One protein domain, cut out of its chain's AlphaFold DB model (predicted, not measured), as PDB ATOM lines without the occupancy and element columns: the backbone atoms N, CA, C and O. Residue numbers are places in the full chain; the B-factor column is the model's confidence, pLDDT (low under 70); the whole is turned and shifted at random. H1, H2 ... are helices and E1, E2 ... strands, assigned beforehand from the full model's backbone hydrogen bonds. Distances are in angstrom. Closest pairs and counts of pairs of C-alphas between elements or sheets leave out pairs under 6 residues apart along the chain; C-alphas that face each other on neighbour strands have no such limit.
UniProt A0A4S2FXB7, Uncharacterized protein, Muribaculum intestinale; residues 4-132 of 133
ATOM      1  N   PHE A   4      27.836   6.592  -7.020       87.94
ATOM      2  CA  PHE A   4      27.391   5.466  -6.190       87.94
ATOM      3  C   PHE A   4      25.919   5.571  -5.775       87.94
ATOM      4  O   PHE A   4      25.189   4.586  -5.792       87.94
ATOM      5  N   GLN A   5      25.445   6.772  -5.431       87.06
ATOM      6  CA  GLN A   5      24.042   6.974  -5.053       87.06
ATOM      7  C   GLN A   5      23.109   6.722  -6.233       87.06
ATOM      8  O   GLN A   5      22.044   6.137  -6.047       87.06
ATOM      9  N   GLN A   6      23.516   7.142  -7.430       89.25
ATOM     10  CA  GLN A   6      22.788   6.881  -8.663       89.25
ATOM     11  C   GLN A   6      22.762   5.383  -8.986       89.25
ATOM     12  O   GLN A   6      21.704   4.865  -9.334       89.25
ATOM     13  N   PHE A   7      23.878   4.677  -8.792       91.75
ATOM     14  CA  PHE A   7      23.964   3.229  -8.982       91.75
ATOM     15  C   PHE A   7      23.046   2.458  -8.023       91.75
ATOM     16  O   PHE A   7      22.206   1.676  -8.463       91.75
ATOM     17  N   PHE A   8      23.109   2.734  -6.716       90.94
ATOM     18  CA  PHE A   8      22.212   2.098  -5.743       90.94
ATOM     19  C   PHE A   8      20.741   2.461  -5.973       90.94
ATOM     20  O   PHE A   8      19.859   1.622  -5.792       90.94
ATOM     21  N   ALA A   9      20.457   3.700  -6.382       91.44
ATOM     22  CA  ALA A   9      19.104   4.103  -6.748       91.44
ATOM     23  C   ALA A   9      18.610   3.318  -7.971       91.44
ATOM     24  O   ALA A   9      17.477   2.840  -7.955       91.44
ATOM     25  N   TYR A  10      19.452   3.139  -8.990       92.69
ATOM     26  CA  TYR A  10      19.133   2.333 -10.163       92.69
ATOM     27  C   TYR A  10      18.834   0.877  -9.791       92.69
ATOM     28  O   TYR A  10      17.790   0.360 -10.181       92.69
ATOM     29  N   LEU A  11      19.694   0.240  -8.988       93.69
ATOM     30  CA  LEU A  11      19.483  -1.139  -8.538       93.69
ATOM     31  C   LEU A  11      18.160  -1.297  -7.783       93.69
ATOM     32  O   LEU A  11      17.403  -2.222  -8.062       93.69
ATOM     33  N   ARG A  12      17.836  -0.351  -6.893       93.19
ATOM     34  CA  ARG A  12      16.566  -0.353  -6.158       93.19
ATOM     35  C   ARG A  12      15.356  -0.243  -7.087       93.19
ATOM     36  O   ARG A  12      14.369  -0.944  -6.879       93.19
ATOM     37  N   LEU A  13      15.420   0.620  -8.103       94.62
ATOM     38  CA  LEU A  13      14.345   0.725  -9.092       94.62
ATOM     39  C   LEU A  13      14.218  -0.570  -9.896       94.62
ATOM     40  O   LEU A  13      13.111  -1.073 -10.058       94.62
ATOM     41  N   ARG A  14      15.339  -1.134 -10.355       94.56
ATOM     42  CA  ARG A  14      15.368  -2.389 -11.117       94.56
ATOM     43  C   ARG A  14      14.758  -3.545 -10.327       94.56
ATOM     44  O   ARG A  14      13.974  -4.309 -10.878       94.56
ATOM     45  N   GLU A  15      15.078  -3.653  -9.041       95.31
ATOM     46  CA  GLU A  15      14.505  -4.676  -8.166       95.31
ATOM     47  C   GLU A  15      12.990  -4.495  -7.990       95.31
ATOM     48  O   GLU A  15      12.240  -5.467  -8.056       95.31
ATOM     49  N   ALA A  16      12.525  -3.256  -7.806       95.25
ATOM     50  CA  ALA A  16      11.100  -2.966  -7.668       95.25
ATOM     51  C   ALA A  16      10.314  -3.248  -8.959       95.25
ATOM     52  O   ALA A  16       9.208  -3.779  -8.890       95.25
ATOM     53  N   VAL A  17      10.895  -2.939 -10.122       95.12
ATOM     54  CA  VAL A  17      10.336  -3.291 -11.437       95.12
ATOM     55  C   VAL A  17      10.223  -4.807 -11.571       95.12
ATOM     56  O   VAL A  17       9.135  -5.298 -11.848       95.12
ATOM     57  N   ARG A  18      11.291  -5.552 -11.251       95.44
ATOM     58  CA  ARG A  18      11.270  -7.022 -11.280       95.44
ATOM     59  C   ARG A  18      10.148  -7.596 -10.409       95.44
ATOM     60  O   ARG A  18       9.395  -8.439 -10.872       95.44
ATOM     61  N   LYS A  19       9.987  -7.094  -9.179       95.31
ATOM     62  CA  LYS A  19       8.898  -7.519  -8.279       95.31
ATOM     63  C   LYS A  19       7.509  -7.183  -8.832       95.31
ATOM     64  O   LYS A  19       6.570  -7.941  -8.616       95.31
ATOM     65  N   ALA A  20       7.362  -6.051  -9.524       94.38
ATOM     66  CA  ALA A  20       6.104  -5.689 -10.172       94.38
ATOM     67  C   ALA A  20       5.775  -6.628 -11.339       94.38
ATOM     68  O   ALA A  20       4.625  -7.045 -11.469       94.38
ATOM     69  N   ASP A  21       6.776  -6.990 -12.140       94.25
ATOM     70  CA  ASP A  21       6.614  -7.930 -13.248       94.25
ATOM     71  C   ASP A  21       6.292  -9.347 -12.730       94.25
ATOM     72  O   ASP A  21       5.366  -9.982 -13.229       94.25
ATOM     73  N   GLU A  22       6.959  -9.811 -11.668       95.12
ATOM     74  CA  GLU A  22       6.650 -11.085 -10.990       95.12
ATOM     75  C   GLU A  22       5.212 -11.112 -10.447       95.12
ATOM     76  O   GLU A  22       4.466 -12.065 -10.674       95.12
ATOM     77  N   ALA A  23       4.777 -10.038  -9.783       93.62
ATOM     78  CA  ALA A  23       3.410  -9.930  -9.274       93.62
ATOM     79  C   ALA A  23       2.365  -9.883 -10.405       93.62
ATOM     80  O   ALA A  23       1.256 -10.416 -10.270       93.62
ATOM     81  N   TYR A  24       2.705  -9.264 -11.540       93.69
ATOM     82  CA  TYR A  24       1.869  -9.283 -12.739       93.69
ATOM     83  C   TYR A  24       1.758 -10.690 -13.327       93.69
ATOM     84  O   TYR A  24       0.644 -11.112 -13.624       93.69
ATOM     85  N   GLN A  25       2.857 -11.441 -13.421       91.62
ATOM     86  CA  GLN A  25       2.831 -12.827 -13.902       91.62
ATOM     87  C   GLN A  25       1.946 -13.728 -13.031       91.62
ATOM     88  O   GLN A  25       1.218 -14.562 -13.558       91.62
ATOM     89  N   GLN A  26       1.953 -13.530 -11.711       91.56
ATOM     90  CA  GLN A  26       1.154 -14.342 -10.784       91.56
ATOM     91  C   GLN A  26      -0.343 -14.010 -10.807       91.56
ATOM     92  O   GLN A  26      -1.182 -14.897 -10.684       91.56
ATOM     93  N   THR A  27      -0.700 -12.729 -10.912       90.06
ATOM     94  CA  THR A  27      -2.093 -12.284 -10.711       90.06
ATOM     95  C   THR A  27      -2.798 -11.847 -11.995       90.06
ATOM     96  O   THR A  27      -4.022 -11.709 -12.005       90.06
ATOM     97  N   GLY A  28      -2.042 -11.525 -13.046       88.44
ATOM     98  CA  GLY A  28      -2.524 -10.852 -14.254       88.44
ATOM     99  C   GLY A  28      -3.020  -9.420 -14.025       88.44
ATOM    100  O   GLY A  28      -3.630  -8.831 -14.917       88.44
ATOM    101  N   LYS A  29      -2.830  -8.842 -12.830       91.00
ATOM    102  CA  LYS A  29      -3.304  -7.492 -12.490       91.00
ATOM    103  C   LYS A  29      -2.214  -6.454 -12.703       91.00
ATOM    104  O   LYS A  29      -1.038  -6.697 -12.453       91.00
ATOM    105  N   ARG A  30      -2.631  -5.248 -13.088       92.38
ATOM    106  CA  ARG A  30      -1.733  -4.104 -13.244       92.38
ATOM    107  C   ARG A  30      -1.154  -3.664 -11.897       92.38
ATOM    108  O   ARG A  30      -1.910  -3.290 -10.996       92.38
ATOM    109  N   HIS A  31       0.170  -3.661 -11.810       94.38
ATOM    110  CA  HIS A  31       0.944  -3.232 -10.652       94.38
ATOM    111  C   HIS A  31       1.655  -1.914 -10.930       94.38
ATOM    112  O   HIS A  31       2.066  -1.640 -12.056       94.38
ATOM    113  N   TYR A  32       1.814  -1.113  -9.884       94.50
ATOM    114  CA  TYR A  32       2.414   0.212  -9.897       94.50
ATOM    115  C   TYR A  32       3.571   0.245  -8.905       94.50
ATOM    116  O   TYR A  32       3.410  -0.131  -7.743       94.50
ATOM    117  N   VAL A  33       4.730   0.722  -9.358       95.19
ATOM    118  CA  VAL A  33       5.890   0.974  -8.499       95.19
ATOM    119  C   VAL A  33       5.811   2.410  -8.007       95.19
ATOM    120  O   VAL A  33       5.911   3.345  -8.801       95.19
ATOM    121  N   MET A  34       5.637   2.585  -6.704       92.69
ATOM    122  CA  MET A  34       5.407   3.880  -6.063       92.69
ATOM    123  C   MET A  34       6.428   4.118  -4.946       92.69
ATOM    124  O   MET A  34       6.978   3.161  -4.392       92.69
ATOM    125  N   PRO A  35       6.692   5.379  -4.581       91.12
ATOM    126  CA  PRO A  35       7.421   5.679  -3.360       91.12
ATOM    127  C   PRO A  35       6.601   5.283  -2.125       91.12
ATOM    128  O   PRO A  35       5.379   5.404  -2.104       91.12
ATOM    129  N   SER A  36       7.279   4.814  -1.080       86.44
ATOM    130  CA  SER A  36       6.642   4.518   0.202       86.44
ATOM    131  C   SER A  36       6.436   5.772   1.048       86.44
ATOM    132  O   SER A  36       7.314   6.636   1.142       86.44
ATOM    133  N   PHE A  37       5.281   5.835   1.709       71.25
ATOM    134  CA  PHE A  37       4.929   6.873   2.670       71.25
ATOM    135  C   PHE A  37       5.689   6.613   3.978       71.25
ATOM    136  O   PHE A  37       5.270   5.817   4.810       71.25
ATOM    137  N   GLY A  38       6.866   7.227   4.135       67.31
ATOM    138  CA  GLY A  38       7.675   7.044   5.349       67.31
ATOM    139  C   GLY A  38       9.095   7.612   5.328       67.31
ATOM    140  O   GLY A  38       9.834   7.421   6.284       67.31
ATOM    141  N   GLY A  39       9.525   8.293   4.259       67.75
ATOM    142  CA  GLY A  39      10.834   8.970   4.213       67.75
ATOM    143  C   GLY A  39      12.059   8.050   4.072       67.75
ATOM    144  O   GLY A  39      13.183   8.542   3.959       67.75
ATOM    145  N   ASP A  40      11.854   6.734   4.005       73.12
ATOM    146  CA  ASP A  40      12.910   5.716   3.896       73.12
ATOM    147  C   ASP A  40      13.436   5.496   2.468       73.12
ATOM    148  O   ASP A  40      14.277   4.626   2.236       73.12
ATOM    149  N   ARG A  41      12.944   6.257   1.480       83.56
ATOM    150  CA  ARG A  41      13.253   6.072   0.044       83.56
ATOM    151  C   ARG A  41      12.975   4.645  -0.464       83.56
ATOM    152  O   ARG A  41      13.569   4.197  -1.446       83.56
ATOM    153  N   LYS A  42      12.090   3.918   0.221       87.62
ATOM    154  CA  LYS A  42      11.636   2.580  -0.166       87.62
ATOM    155  C   LYS A  42      10.627   2.696  -1.302       87.62
ATOM    156  O   LYS A  42       9.848   3.646  -1.344       87.62
ATOM    157  N   LEU A  43      10.658   1.719  -2.199       92.69
ATOM    158  CA  LEU A  43       9.666   1.559  -3.251       92.69
ATOM    159  C   LEU A  43       8.697   0.456  -2.841       92.69
ATOM    160  O   LEU A  43       9.115  -0.554  -2.275       92.69
ATOM    161  N   LEU A  44       7.420   0.666  -3.124       91.81
ATOM    162  CA  LEU A  44       6.368  -0.319  -2.937       91.81
ATOM    163  C   LEU A  44       5.790  -0.703  -4.294       91.81
ATOM    164  O   LEU A  44       5.757   0.109  -5.219       91.81
ATOM    165  N   VAL A  45       5.321  -1.940  -4.386       93.81
ATOM    166  CA  VAL A  45       4.547  -2.439  -5.520       93.81
ATOM    167  C   VAL A  45       3.102  -2.537  -5.053       93.81
ATOM    168  O   VAL A  45       2.821  -3.202  -4.057       93.81
ATOM    169  N   MET A  46       2.184  -1.854  -5.730       92.25
ATOM    170  CA  MET A  46       0.762  -1.872  -5.381       92.25
ATOM    171  C   MET A  46      -0.125  -2.073  -6.601       92.25
ATOM    172  O   MET A  46       0.214  -1.644  -7.699       92.25
ATOM    173  N   ASP A  47      -1.283  -2.695  -6.402       93.06
ATOM    174  CA  ASP A  47      -2.351  -2.776  -7.392       93.06
ATOM    175  C   ASP A  47      -3.513  -1.834  -7.011       93.06
ATOM    176  O   ASP A  47      -3.530  -1.179  -5.962       93.06
ATOM    177  N   ARG A  48      -4.535  -1.774  -7.869       92.06
ATOM    178  CA  ARG A  48      -5.732  -0.950  -7.623       92.06
ATOM    179  C   ARG A  48      -6.527  -1.418  -6.402       92.06
ATOM    180  O   ARG A  48      -7.154  -0.595  -5.736       92.06
ATOM    181  N   SER A  49      -6.529  -2.721  -6.118       91.81
ATOM    182  CA  SER A  49      -7.253  -3.294  -4.977       91.81
ATOM    183  C   SER A  49      -6.617  -2.827  -3.669       91.81
ATOM    184  O   SER A  49      -7.314  -2.294  -2.804       91.81
ATOM    185  N   ASN A  50      -5.290  -2.921  -3.575       90.75
ATOM    186  CA  ASN A  50      -4.494  -2.442  -2.452       90.75
ATOM    187  C   ASN A  50      -4.684  -0.940  -2.257       90.75
ATOM    188  O   ASN A  50      -4.953  -0.513  -1.137       90.75
ATOM    189  N   PHE A  51      -4.662  -0.142  -3.329       91.38
ATOM    190  CA  PHE A  51      -4.942   1.293  -3.243       91.38
ATOM    191  C   PHE A  51      -6.322   1.583  -2.627       91.38
ATOM    192  O   PHE A  51      -6.441   2.390  -1.703       91.38
ATOM    193  N   ARG A  52      -7.374   0.878  -3.068       91.69
ATOM    194  CA  ARG A  52      -8.733   1.024  -2.509       91.69
ATOM    195  C   ARG A  52      -8.811   0.583  -1.047       91.69
ATOM    196  O   ARG A  52      -9.553   1.184  -0.273       91.69
ATOM    197  N   ILE A  53      -8.080  -0.461  -0.659       92.31
ATOM    198  CA  ILE A  53      -8.007  -0.914   0.737       92.31
ATOM    199  C   ILE A  53      -7.293   0.132   1.597       92.31
ATOM    200  O   ILE A  53      -7.830   0.521   2.630       92.31
ATOM    201  N   LEU A  54      -6.137   0.637   1.161       90.06
ATOM    202  CA  LEU A  54      -5.372   1.659   1.881       90.06
ATOM    203  C   LEU A  54      -6.159   2.965   2.036       90.06
ATOM    204  O   LEU A  54      -6.143   3.561   3.111       90.06
ATOM    205  N   LYS A  55      -6.904   3.358   0.999       91.19
ATOM    206  CA  LYS A  55      -7.825   4.500   1.029       91.19
ATOM    207  C   LYS A  55      -8.947   4.304   2.050       91.19
ATOM    208  O   LYS A  55      -9.216   5.204   2.832       91.19
ATOM    209  N   ARG A  56      -9.574   3.121   2.093       91.00
ATOM    210  CA  ARG A  56     -10.611   2.806   3.097       91.00
ATOM    211  C   ARG A  56     -10.073   2.786   4.526       91.00
ATOM    212  O   ARG A  56     -10.787   3.175   5.436       91.00
ATOM    213  N   LYS A  57      -8.831   2.340   4.716       90.88
ATOM    214  CA  LYS A  57      -8.167   2.295   6.028       90.88
ATOM    215  C   LYS A  57      -7.603   3.650   6.485       90.88
ATOM    216  O   LYS A  57      -7.047   3.722   7.573       90.88
ATOM    217  N   GLY A  58      -7.699   4.701   5.669       88.44
ATOM    218  CA  GLY A  58      -7.202   6.037   6.013       88.44
ATOM    219  C   GLY A  58      -5.683   6.221   5.891       88.44
ATOM    220  O   GLY A  58      -5.175   7.273   6.264       88.44
ATOM    221  N   TYR A  59      -4.945   5.251   5.336       87.38
ATOM    222  CA  TYR A  59      -3.505   5.411   5.072       87.38
ATOM    223  C   TYR A  59      -3.220   6.349   3.892       87.38
ATOM    224  O   TYR A  59      -2.126   6.896   3.779       87.38
ATOM    225  N   ILE A  60      -4.192   6.509   2.990       86.06
ATOM    226  CA  ILE A  60      -4.133   7.409   1.837       86.06
ATOM    227  C   ILE A  60      -5.345   8.338   1.910       86.06
ATOM    228  O   ILE A  60      -6.439   7.908   2.271       86.06
ATOM    229  N   THR A  61      -5.158   9.603   1.532       87.69
ATOM    230  CA  THR A  61      -6.247  10.588   1.490       87.69
ATOM    231  C   THR A  61      -7.418  10.123   0.622       87.69
ATOM    232  O   THR A  61      -7.239   9.581  -0.473       87.69
ATOM    233  N   HIS A  62      -8.647  10.404   1.069       86.81
ATOM    234  CA  HIS A  62      -9.857  10.100   0.303       86.81
ATOM    235  C   HIS A  62      -9.913  10.822  -1.054       86.81
ATOM    236  O   HIS A  62     -10.614  10.371  -1.962       86.81
ATOM    237  N   LYS A  63      -9.142  11.901  -1.217       88.75
ATOM    238  CA  LYS A  63      -9.038  12.653  -2.473       88.75
ATOM    239  C   LYS A  63      -8.152  11.973  -3.519       88.75
ATOM    240  O   LYS A  63      -8.289  12.287  -4.690       88.75
ATOM    241  N   ALA A  64      -7.295  11.029  -3.122       87.88
ATOM    242  CA  ALA A  64      -6.378  10.376  -4.046       87.88
ATOM    243  C   ALA A  64      -7.146   9.497  -5.042       87.88
ATOM    244  O   ALA A  64      -7.996   8.669  -4.657       87.88
ATOM    245  N   LEU A  65      -6.827   9.669  -6.320       90.44
ATOM    246  CA  LEU A  65      -7.410   8.947  -7.440       90.44
ATOM    247  C   LEU A  65      -6.438   7.891  -7.974       90.44
ATOM    248  O   LEU A  65      -5.222   7.981  -7.847       90.44
ATOM    249  N   VAL A  66      -6.989   6.878  -8.647       86.75
ATOM    250  CA  VAL A  66      -6.182   5.872  -9.364       86.75
ATOM    251  C   VAL A  66      -5.353   6.528 -10.479       86.75
ATOM    252  O   VAL A  66      -4.271   6.042 -10.808       86.75
ATOM    253  N   HIS A  67      -5.843   7.636 -11.041       88.56
ATOM    254  CA  HIS A  67      -5.102   8.434 -12.014       88.56
ATOM    255  C   HIS A  67      -3.817   9.024 -11.410       88.56
ATOM    256  O   HIS A  67      -2.759   8.921 -12.026       88.56
ATOM    257  N   ASP A  68      -3.874   9.520 -10.172       89.19
ATOM    258  CA  ASP A  68      -2.702  10.055  -9.467       89.19
ATOM    259  C   ASP A  68      -1.644   8.964  -9.277       89.19
ATOM    260  O   ASP A  68      -0.470   9.179  -9.560       89.19
ATOM    261  N   MET A  69      -2.060   7.738  -8.939       88.06
ATOM    262  CA  MET A  69      -1.154   6.585  -8.865       88.06
ATOM    263  C   MET A  69      -0.465   6.299 -10.214       88.06
ATOM    264  O   MET A  69       0.723   5.974 -10.263       88.06
ATOM    265  N   MET A  70      -1.172   6.452 -11.337       89.06
ATOM    266  CA  MET A  70      -0.553   6.334 -12.660       89.06
ATOM    267  C   MET A  70       0.467   7.444 -12.924       89.06
ATOM    268  O   MET A  70       1.530   7.161 -13.478       89.06
ATOM    269  N   LEU A  71       0.182   8.685 -12.533       89.31
ATOM    270  CA  LEU A  71       1.074   9.828 -12.745       89.31
ATOM    271  C   LEU A  71       2.308   9.794 -11.838       89.31
ATOM    272  O   LEU A  71       3.425  10.016 -12.310       89.31
ATOM    273  N   GLU A  72       2.130   9.459 -10.568       90.25
ATOM    274  CA  GLU A  72       3.183   9.466  -9.550       90.25
ATOM    275  C   GLU A  72       4.061   8.211  -9.574       90.25
ATOM    276  O   GLU A  72       5.200   8.252  -9.106       90.25
ATOM    277  N   SER A  73       3.579   7.110 -10.160       93.31
ATOM    278  CA  SER A  73       4.359   5.870 -10.255       93.31
ATOM    279  C   SER A  73       5.640   6.050 -11.057       93.31
ATOM    280  O   SER A  73       5.699   6.842 -11.995       93.31
ATOM    281  N   PHE A  74       6.662   5.265 -10.734       94.81
ATOM    282  CA  PHE A  74       7.925   5.205 -11.477       94.81
ATOM    283  C   PHE A  74       7.951   4.093 -12.525       94.81
ATOM    284  O   PHE A  74       8.859   4.037 -13.350       94.81
ATOM    285  N   TYR A  75       6.975   3.194 -12.478       94.88
ATOM    286  CA  TYR A  75       6.773   2.121 -13.439       94.88
ATOM    287  C   TYR A  75       5.386   1.516 -13.218       94.88
ATOM    288  O   TYR A  75       4.854   1.574 -12.104       94.88
ATOM    289  N   PHE A  76       4.813   0.919 -14.259       93.75
ATOM    290  CA  PHE A  76       3.629   0.086 -14.129       93.75
ATOM    291  C   PHE A  76       3.630  -1.035 -15.162       93.75
ATOM    292  O   PHE A  76       4.152  -0.869 -16.260       93.75
ATOM    293  N   THR A  77       3.009  -2.155 -14.821       93.00
ATOM    294  CA  THR A  77       2.803  -3.261 -15.763       93.00
ATOM    295  C   THR A  77       1.620  -2.956 -16.695       93.00
ATOM    296  O   THR A  77       0.856  -2.014 -16.430       93.00
ATOM    297  N   PRO A  78       1.459  -3.679 -17.818       92.50
ATOM    298  CA  PRO A  78       0.263  -3.560 -18.647       92.50
ATOM    299  C   PRO A  78      -0.995  -4.035 -17.906       92.50
ATOM    300  O   PRO A  78      -0.972  -4.535 -16.775       92.50
ATOM    301  N   HIS A  79      -2.130  -3.839 -18.556       89.19
ATOM    302  CA  HIS A  79      -3.394  -4.438 -18.165       89.19
ATOM    303  C   HIS A  79      -3.435  -5.939 -18.485       89.19
ATOM    304  O   HIS A  79      -2.602  -6.452 -19.226       89.19
ATOM    305  N   ARG A  80      -4.427  -6.645 -17.920       86.62
ATOM    306  CA  ARG A  80      -4.608  -8.098 -18.093       86.62
ATOM    307  C   ARG A  80      -4.800  -8.512 -19.555       86.62
ATOM    308  O   ARG A  80      -4.402  -9.600 -19.939       86.62
ATOM    309  N   ASP A  81      -5.423  -7.643 -20.340       86.75
ATOM    310  CA  ASP A  81      -5.636  -7.781 -21.785       86.75
ATOM    311  C   ASP A  81      -4.364  -7.492 -22.607       86.75
ATOM    312  O   ASP A  81      -4.398  -7.525 -23.832       86.75
ATOM    313  N   GLY A  82      -3.242  -7.179 -21.952       80.44
ATOM    314  CA  GLY A  82      -2.000  -6.791 -22.610       80.44
ATOM    315  C   GLY A  82      -2.004  -5.355 -23.133       80.44
ATOM    316  O   GLY A  82      -1.040  -4.954 -23.779       80.44
ATOM    317  N   SER A  83      -3.037  -4.555 -22.855       86.25
ATOM    318  CA  SER A  83      -3.076  -3.151 -23.259       86.25
ATOM    319  C   SER A  83      -2.296  -2.251 -22.290       86.25
ATOM    320  O   SER A  83      -2.048  -2.581 -21.126       86.25
ATOM    321  N   GLY A  84      -1.898  -1.065 -22.759       83.38
ATOM    322  CA  GLY A  84      -1.299  -0.039 -21.899       83.38
ATOM    323  C   GLY A  84       0.150  -0.301 -21.480       83.38
ATOM    324  O   GLY A  84       0.561   0.148 -20.406       83.38
ATOM    325  N   TRP A  85       0.923  -1.002 -22.314       84.69
ATOM    326  CA  TRP A  85       2.379  -1.068 -22.185       84.69
ATOM    327  C   TRP A  85       3.002   0.330 -22.198       84.69
ATOM    328  O   TRP A  85       2.585   1.202 -22.962       84.69
ATOM    329  N   LEU A  86       4.034   0.543 -21.376       88.00
ATOM    330  CA  LEU A  86       4.837   1.754 -21.509       88.00
ATOM    331  C   LEU A  86       5.664   1.671 -22.783       88.00
ATOM    332  O   LEU A  86       6.433   0.729 -22.974       88.00
ATOM    333  N   THR A  87       5.605   2.730 -23.583       91.31
ATOM    334  CA  THR A  87       6.606   2.943 -24.624       91.31
ATOM    335  C   THR A  87       7.986   3.155 -23.992       91.31
ATOM    336  O   THR A  87       8.114   3.621 -22.852       91.31
ATOM    337  N   ASP A  88       9.058   2.904 -24.744       90.12
ATOM    338  CA  ASP A  88      10.423   3.185 -24.277       90.12
ATOM    339  C   ASP A  88      10.638   4.661 -23.905       90.12
ATOM    340  O   ASP A  88      11.464   4.988 -23.042       90.12
ATOM    341  N   LYS A  89       9.918   5.584 -24.557       92.81
ATOM    342  CA  LYS A  89       9.940   7.014 -24.214       92.81
ATOM    343  C   LYS A  89       9.318   7.256 -22.840       92.81
ATOM    344  O   LYS A  89       9.913   7.970 -22.027       92.81
ATOM    345  N   ASP A  90       8.179   6.635 -22.556       91.25
ATOM    346  CA  ASP A  90       7.485   6.790 -21.276       91.25
ATOM    347  C   ASP A  90       8.245   6.120 -20.139       91.25
ATOM    348  O   ASP A  90       8.419   6.730 -19.080       91.25
ATOM    349  N   ARG A  91       8.822   4.935 -20.379       91.88
ATOM    350  CA  ARG A  91       9.715   4.280 -19.413       91.88
ATOM    351  C   ARG A  91      10.879   5.199 -19.044       91.88
ATOM    352  O   ARG A  91      11.150   5.413 -17.865       91.88
ATOM    353  N   ARG A  92      11.530   5.827 -20.030       93.06
ATOM    354  CA  ARG A  92      12.614   6.799 -19.783       93.06
ATOM    355  C   ARG A  92      12.138   8.045 -19.031       93.06
ATOM    356  O   ARG A  92      12.876   8.571 -18.197       93.06
ATOM    357  N   ARG A  93      10.929   8.544 -19.300       94.06
ATOM    358  CA  ARG A  93      10.334   9.667 -18.550       94.06
ATOM    359  C   ARG A  93      10.129   9.298 -17.079       94.06
ATOM    360  O   ARG A  93      10.531  10.057 -16.201       94.06
ATOM    361  N   LYS A  94       9.587   8.115 -16.817       94.06
ATOM    362  CA  LYS A  94       9.314   7.598 -15.473       94.06
ATOM    363  C   LYS A  94      10.586   7.318 -14.666       94.06
ATOM    364  O   LYS A  94      10.676   7.686 -13.498       94.06
ATOM    365  N   VAL A  95      11.626   6.793 -15.312       93.75
ATOM    366  CA  VAL A  95      12.960   6.652 -14.702       93.75
ATOM    367  C   VAL A  95      13.537   8.018 -14.306       93.75
ATOM    368  O   VAL A  95      14.067   8.168 -13.206       93.75
ATOM    369  N   ARG A  96      13.399   9.049 -15.153       94.25
ATOM    370  CA  ARG A  96      13.817  10.420 -14.800       94.25
ATOM    371  C   ARG A  96      13.027  10.975 -13.613       94.25
ATOM    372  O   ARG A  96      13.623  11.581 -12.726       94.25
ATOM    373  N   GLN A  97      11.719  10.725 -13.569       94.31
ATOM    374  CA  GLN A  97      10.861  11.088 -12.437       94.31
ATOM    375  C   GLN A  97      11.353  10.443 -11.133       94.31
ATOM    376  O   GLN A  97      11.487  11.138 -10.128       94.31
ATOM    377  N   TYR A  98      11.724   9.160 -11.165       94.38
ATOM    378  CA  TYR A  98      12.315   8.467 -10.017       94.38
ATOM    379  C   TYR A  98      13.617   9.111  -9.537       94.38
ATOM    380  O   TYR A  98      13.764   9.387  -8.347       94.38
ATOM    381  N   PHE A  99      14.564   9.384 -10.439       93.56
ATOM    382  CA  PHE A  99      15.833  10.001 -10.042       93.56
ATOM    383  C   PHE A  99      15.641  11.415  -9.484       93.56
ATOM    384  O   PHE A  99      16.314  11.779  -8.516       93.56
ATOM    385  N   SER A 100      14.706  12.188 -10.045       93.38
ATOM    386  CA  SER A 100      14.331  13.505  -9.521       93.38
ATOM    387  C   SER A 100      13.775  13.399  -8.097       93.38
ATOM    388  O   SER A 100      14.283  14.044  -7.176       93.38
ATOM    389  N   TRP A 101      12.812  12.497  -7.882       93.38
ATOM    390  CA  TRP A 101      12.246  12.230  -6.560       93.38
ATOM    391  C   TRP A 101      13.308  11.756  -5.557       93.38
ATOM    392  O   TRP A 101      13.391  12.268  -4.443       93.38
ATOM    393  N   TYR A 102      14.184  10.830  -5.949       91.94
ATOM    394  CA  TYR A 102      15.216  10.293  -5.062       91.94
ATOM    395  C   TYR A 102      16.263  11.357  -4.680       91.94
ATOM    396  O   TYR A 102      16.738  11.379  -3.536       91.94
ATOM    397  N   ALA A 103      16.619  12.267  -5.599       91.31
ATOM    398  CA  ALA A 103      17.443  13.436  -5.280       91.31
ATOM    399  C   ALA A 103      16.754  14.341  -4.253       91.31
ATOM    400  O   ALA A 103      17.392  14.733  -3.270       91.31
ATOM    401  N   ALA A 104      15.470  14.643  -4.466       90.75
ATOM    402  CA  ALA A 104      14.679  15.475  -3.568       90.75
ATOM    403  C   ALA A 104      14.593  14.859  -2.163       90.75
ATOM    404  O   ALA A 104      14.929  15.527  -1.186       90.75
ATOM    405  N   GLU A 105      14.285  13.564  -2.055       89.62
ATOM    406  CA  GLU A 105      14.253  12.858  -0.769       89.62
ATOM    407  C   GLU A 105      15.620  12.802  -0.090       89.62
ATOM    408  O   GLU A 105      15.730  12.946   1.127       89.62
ATOM    409  N   THR A 106      16.699  12.640  -0.858       88.62
ATOM    410  CA  THR A 106      18.056  12.655  -0.298       88.62
ATOM    411  C   THR A 106      18.407  14.033   0.268       88.62
ATOM    412  O   THR A 106      19.030  14.116   1.331       88.62
ATOM    413  N   LYS A 107      17.998  15.117  -0.402       89.50
ATOM    414  CA  LYS A 107      18.151  16.487   0.108       89.50
ATOM    415  C   LYS A 107      17.293  16.695   1.357       89.50
ATOM    416  O   LYS A 107      17.821  17.109   2.386       89.50
ATOM    417  N   ALA A 108      16.017  16.318   1.308       88.88
ATOM    418  CA  ALA A 108      15.089  16.447   2.426       88.88
ATOM    419  C   ALA A 108      15.570  15.675   3.666       88.88
ATOM    420  O   ALA A 108      15.563  16.211   4.769       88.88
ATOM    421  N   ALA A 109      16.083  14.453   3.501       88.00
ATOM    422  CA  ALA A 109      16.634  13.662   4.600       88.00
ATOM    423  C   ALA A 109      17.859  14.321   5.257       88.00
ATOM    424  O   ALA A 109      18.007  14.259   6.480       88.00
ATOM    425  N   LYS A 110      18.734  14.967   4.475       88.69
ATOM    426  CA  LYS A 110      19.868  15.734   5.018       88.69
ATOM    427  C   LYS A 110      19.383  16.924   5.845       88.69
ATOM    428  O   LYS A 110      19.877  17.121   6.952       88.69
ATOM    429  N   GLU A 111      18.396  17.663   5.349       90.31
ATOM    430  CA  GLU A 111      17.825  18.805   6.068       90.31
ATOM    431  C   GLU A 111      17.087  18.376   7.345       90.31
ATOM    432  O   GLU A 111      17.330  18.948   8.407       90.31
ATOM    433  N   ARG A 112      16.305  17.285   7.303       88.81
ATOM    434  CA  ARG A 112      15.680  16.679   8.498       88.81
ATOM    435  C   ARG A 112      16.720  16.364   9.582       88.81
ATOM    436  O   ARG A 112      16.513  16.693  10.748       88.81
ATOM    437  N   LYS A 113      17.868  15.788   9.204       88.50
ATOM    438  CA  LYS A 113      18.971  15.491  10.140       88.50
ATOM    439  C   LYS A 113      19.619  16.752  10.716       88.50
ATOM    440  O   LYS A 113      19.898  16.787  11.914       88.50
ATOM    441  N   LYS A 114      19.857  17.780   9.895       91.88
ATOM    442  CA  LYS A 114      20.409  19.066  10.360       91.88
ATOM    443  C   LYS A 114      19.480  19.736  11.370       91.88
ATOM    444  O   LYS A 114      19.935  20.114  12.446       91.88
ATOM    445  N   MET A 115      18.186  19.811  11.058       90.56
ATOM    446  CA  MET A 115      17.174  20.385  11.947       90.56
ATOM    447  C   MET A 115      17.073  19.610  13.264       90.56
ATOM    448  O   MET A 115      17.064  20.219  14.330       90.56
ATOM    449  N   ALA A 116      17.087  18.274  13.217       89.81
ATOM    450  CA  ALA A 116      17.090  17.445  14.423       89.81
ATOM    451  C   ALA A 116      18.336  17.679  15.297       89.81
ATOM    452  O   ALA A 116      18.228  17.744  16.520       89.81
ATOM    453  N   LYS A 117      19.520  17.848  14.689       91.12
ATOM    454  CA  LYS A 117      20.753  18.184  15.422       91.12
ATOM    455  C   LYS A 117      20.673  19.575  16.059       91.12
ATOM    456  O   LYS A 117      21.101  19.738  17.197       91.12
ATOM    457  N   LYS A 118      20.109  20.556  15.347       91.81
ATOM    458  CA  LYS A 118      19.916  21.920  15.858       91.81
ATOM    459  C   LYS A 118      18.986  21.931  17.076       91.81
ATOM    460  O   LYS A 118      19.394  22.435  18.116       91.81
ATOM    461  N   ARG A 119      17.824  21.271  16.977       89.56
ATOM    462  CA  ARG A 119      16.859  21.127  18.084       89.56
ATOM    463  C   ARG A 119      17.497  20.509  19.327       89.56
ATOM    464  O   ARG A 119      17.432  21.096  20.394       89.56
ATOM    465  N   LYS A 120      18.231  19.400  19.172       88.69
ATOM    466  CA  LYS A 120      18.953  18.766  20.292       88.69
ATOM    467  C   LYS A 120      19.995  19.683  20.937       88.69
ATOM    468  O   LYS A 120      20.217  19.610  22.140       88.69
ATOM    469  N   ASN A 121      20.675  20.516  20.150       87.62
ATOM    470  CA  ASN A 121      21.648  21.470  20.684       87.62
ATOM    471  C   ASN A 121      20.970  22.640  21.419       87.62
ATOM    472  O   ASN A 121      21.502  23.095  22.430       87.62
ATOM    473  N   GLU A 122      19.822  23.115  20.932       86.81
ATOM    474  CA  GLU A 122      18.997  24.143  21.585       86.81
ATOM    475  C   GLU A 122      18.399  23.619  22.903       86.81
ATOM    476  O   GLU A 122      18.539  24.272  23.933       86.81
ATOM    477  N   GLU A 123      17.848  22.401  22.911       83.75
ATOM    478  CA  GLU A 123      17.357  21.714  24.118       83.75
ATOM    479  C   GLU A 123      18.463  21.540  25.166       83.75
ATOM    480  O   GLU A 123      18.260  21.852  26.337       83.75
ATOM    481  N   LYS A 124      19.665  21.110  24.754       80.56
ATOM    482  CA  LYS A 124      20.820  21.004  25.659       80.56
ATOM    483  C   LYS A 124      21.206  22.358  26.245       80.56
ATOM    484  O   LYS A 124      21.395  22.452  27.452       80.56
ATOM    485  N   LYS A 125      21.303  23.409  25.423       76.19
ATOM    486  CA  LYS A 125      21.604  24.767  25.906       76.19
ATOM    487  C   LYS A 125      20.563  25.246  26.921       76.19
ATOM    488  O   LYS A 125      20.954  25.678  27.998       76.19
ATOM    489  N   ASN A 126      19.274  25.101  26.625       72.69
ATOM    490  CA  ASN A 126      18.198  25.549  27.514       72.69
ATOM    491  C   ASN A 126      18.123  24.724  28.811       72.69
ATOM    492  O   ASN A 126      17.956  25.296  29.885       72.69
ATOM    493  N   GLY A 127      18.339  23.406  28.741       65.00
ATOM    494  CA  GLY A 127      18.413  22.541  29.925       65.00
ATOM    495  C   GLY A 127      19.627  22.828  30.817       65.00
ATOM    496  O   GLY A 127      19.531  22.739  32.035       65.00
ATOM    497  N   THR A 128      20.756  23.255  30.240       59.41
ATOM    498  CA  THR A 128      21.954  23.629  31.022       59.41
ATOM    499  C   THR A 128      21.776  24.976  31.737       59.41
ATOM    500  O   THR A 128      22.407  25.219  32.761       59.41
ATOM    501  N   VAL A 129      20.908  25.853  31.221       56.62
ATOM    502  CA  VAL A 129      20.576  27.145  31.848       56.62
ATOM    503  C   VAL A 129      19.635  26.968  33.049       56.62
ATOM    504  O   VAL A 129      19.731  27.736  34.001       56.62
ATOM    505  N   GLN A 130      18.778  25.938  33.061       53.69
ATOM    506  CA  GLN A 130      17.858  25.675  34.180       53.69
ATOM    507  C   GLN A 130      18.525  25.090  35.441       53.69
ATOM    508  O   GLN A 130      18.024  25.341  36.530       53.69
ATOM    509  N   CYS A 131      19.656  24.382  35.338       51.25
ATOM    510  CA  CYS A 131      20.345  23.784  36.498       51.25
ATOM    511  C   CYS A 131      21.395  24.692  37.178       51.25
ATOM    512  O   CYS A 131      22.152  24.211  38.015       51.25
ATOM    513  N   LYS A 132      21.497  25.978  36.810       49.72
ATOM    514  CA  LYS A 132      22.488  26.930  37.363       49.72
ATOM    515  C   LYS A 132      21.913  27.917  38.397       49.72
ATOM    516  O   LYS A 132      22.406  29.039  38.489       49.72
TER     517      LYS A 132
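What this domain is: This is residues 4 to 132 of the 133 residues of an uncharacterized protein of Muribaculum intestinale (UniProt A0A4S2FXB7). A small body is built round a two-stranded hairpin, E1 and E2, with H1 packed over it by residues 12 to 24 and the short H3 packed on E1; the long helix H4 passes this body and sticks out of it as a free arm with residues 110 to 130. H2 follows directly on E2, and residues 75 to 76, in the long link before H4, pair with E1. The printed part has 129 residues, with four named helices and two named strands in the order H1, E1, E2, H2, H3, H4; the sheet E1 - E2 is antiparallel and the class is mostly helix. The whole is loose, with a radius of gyration of the C-alphas of 19.5 A, and elongated, spanning 74 by 38 by 23 A.

How they stand to each other: E1, residues 31 to 35, and E2, residues 43 to 47, form an antiparallel hairpin, their directions at 146 degrees. N 32 and O 46 are 2.8 A apart and N 44 and O 34 are 2.8 A apart, both within hydrogen-bond range. Residues 32 to 33 of E1 also pair with residues 75 to 76, antiparallel. The closest C-alphas of H1, residues 4 to 27, and E2 are those of Ala 20 and Val 45, 5.9 A apart. The closest C-alphas of E1 and H3, residues 66 to 72, are those of Met 34 and Glu 72, 7.0 A apart. H2, residues 48 to 56, and H3 are close but not clearly touching: their closest C-alphas, those of Arg 48 and Val 66, are 7.1 A apart, and their lines are about perpendicular at 78 degrees. H4, residues 88 to 130, and H1 only just touch, with 3 pairs of C-alphas within 8 A, made by residues 6 to 9 of H1 and 99 to 102 of H4 alone. Their closest C-alphas, those of Ala 9 and Tyr 102, are 7.5 A apart; the two helices run opposite ways at a steep tilt of 61 degrees. H4 is near E1 and near H3, with 5 and 6 pairs of C-alphas within 10 A. H2 is apart from H1 and from H4. In H1, H2, H3 and H4 every O i to N i+4 pair is within hydrogen-bond range.

Where its parts are: H1 begins at C-alpha 4, (27.391, 5.466, -6.190), and is 34.7 A long. E1 begins at C-alpha 31, (0.944, -3.232, -10.652). H4, 63.1 A long, ends at C-alpha 130, (17.858, 25.675, 34.180).

The domain as a whole: The two C-alphas farthest apart, those of Asp 81 and Lys 132, are 74.1 A apart. Residues 110 to 132 stand free; the body without them spans 38 by 33 by 22 A. The printed part has no cut, and the link from H3 to H4 is long, with 15 residues. The mean pLDDT of the printed part is 88.2, with residues 38 to 39 and 127 to 132 under 70.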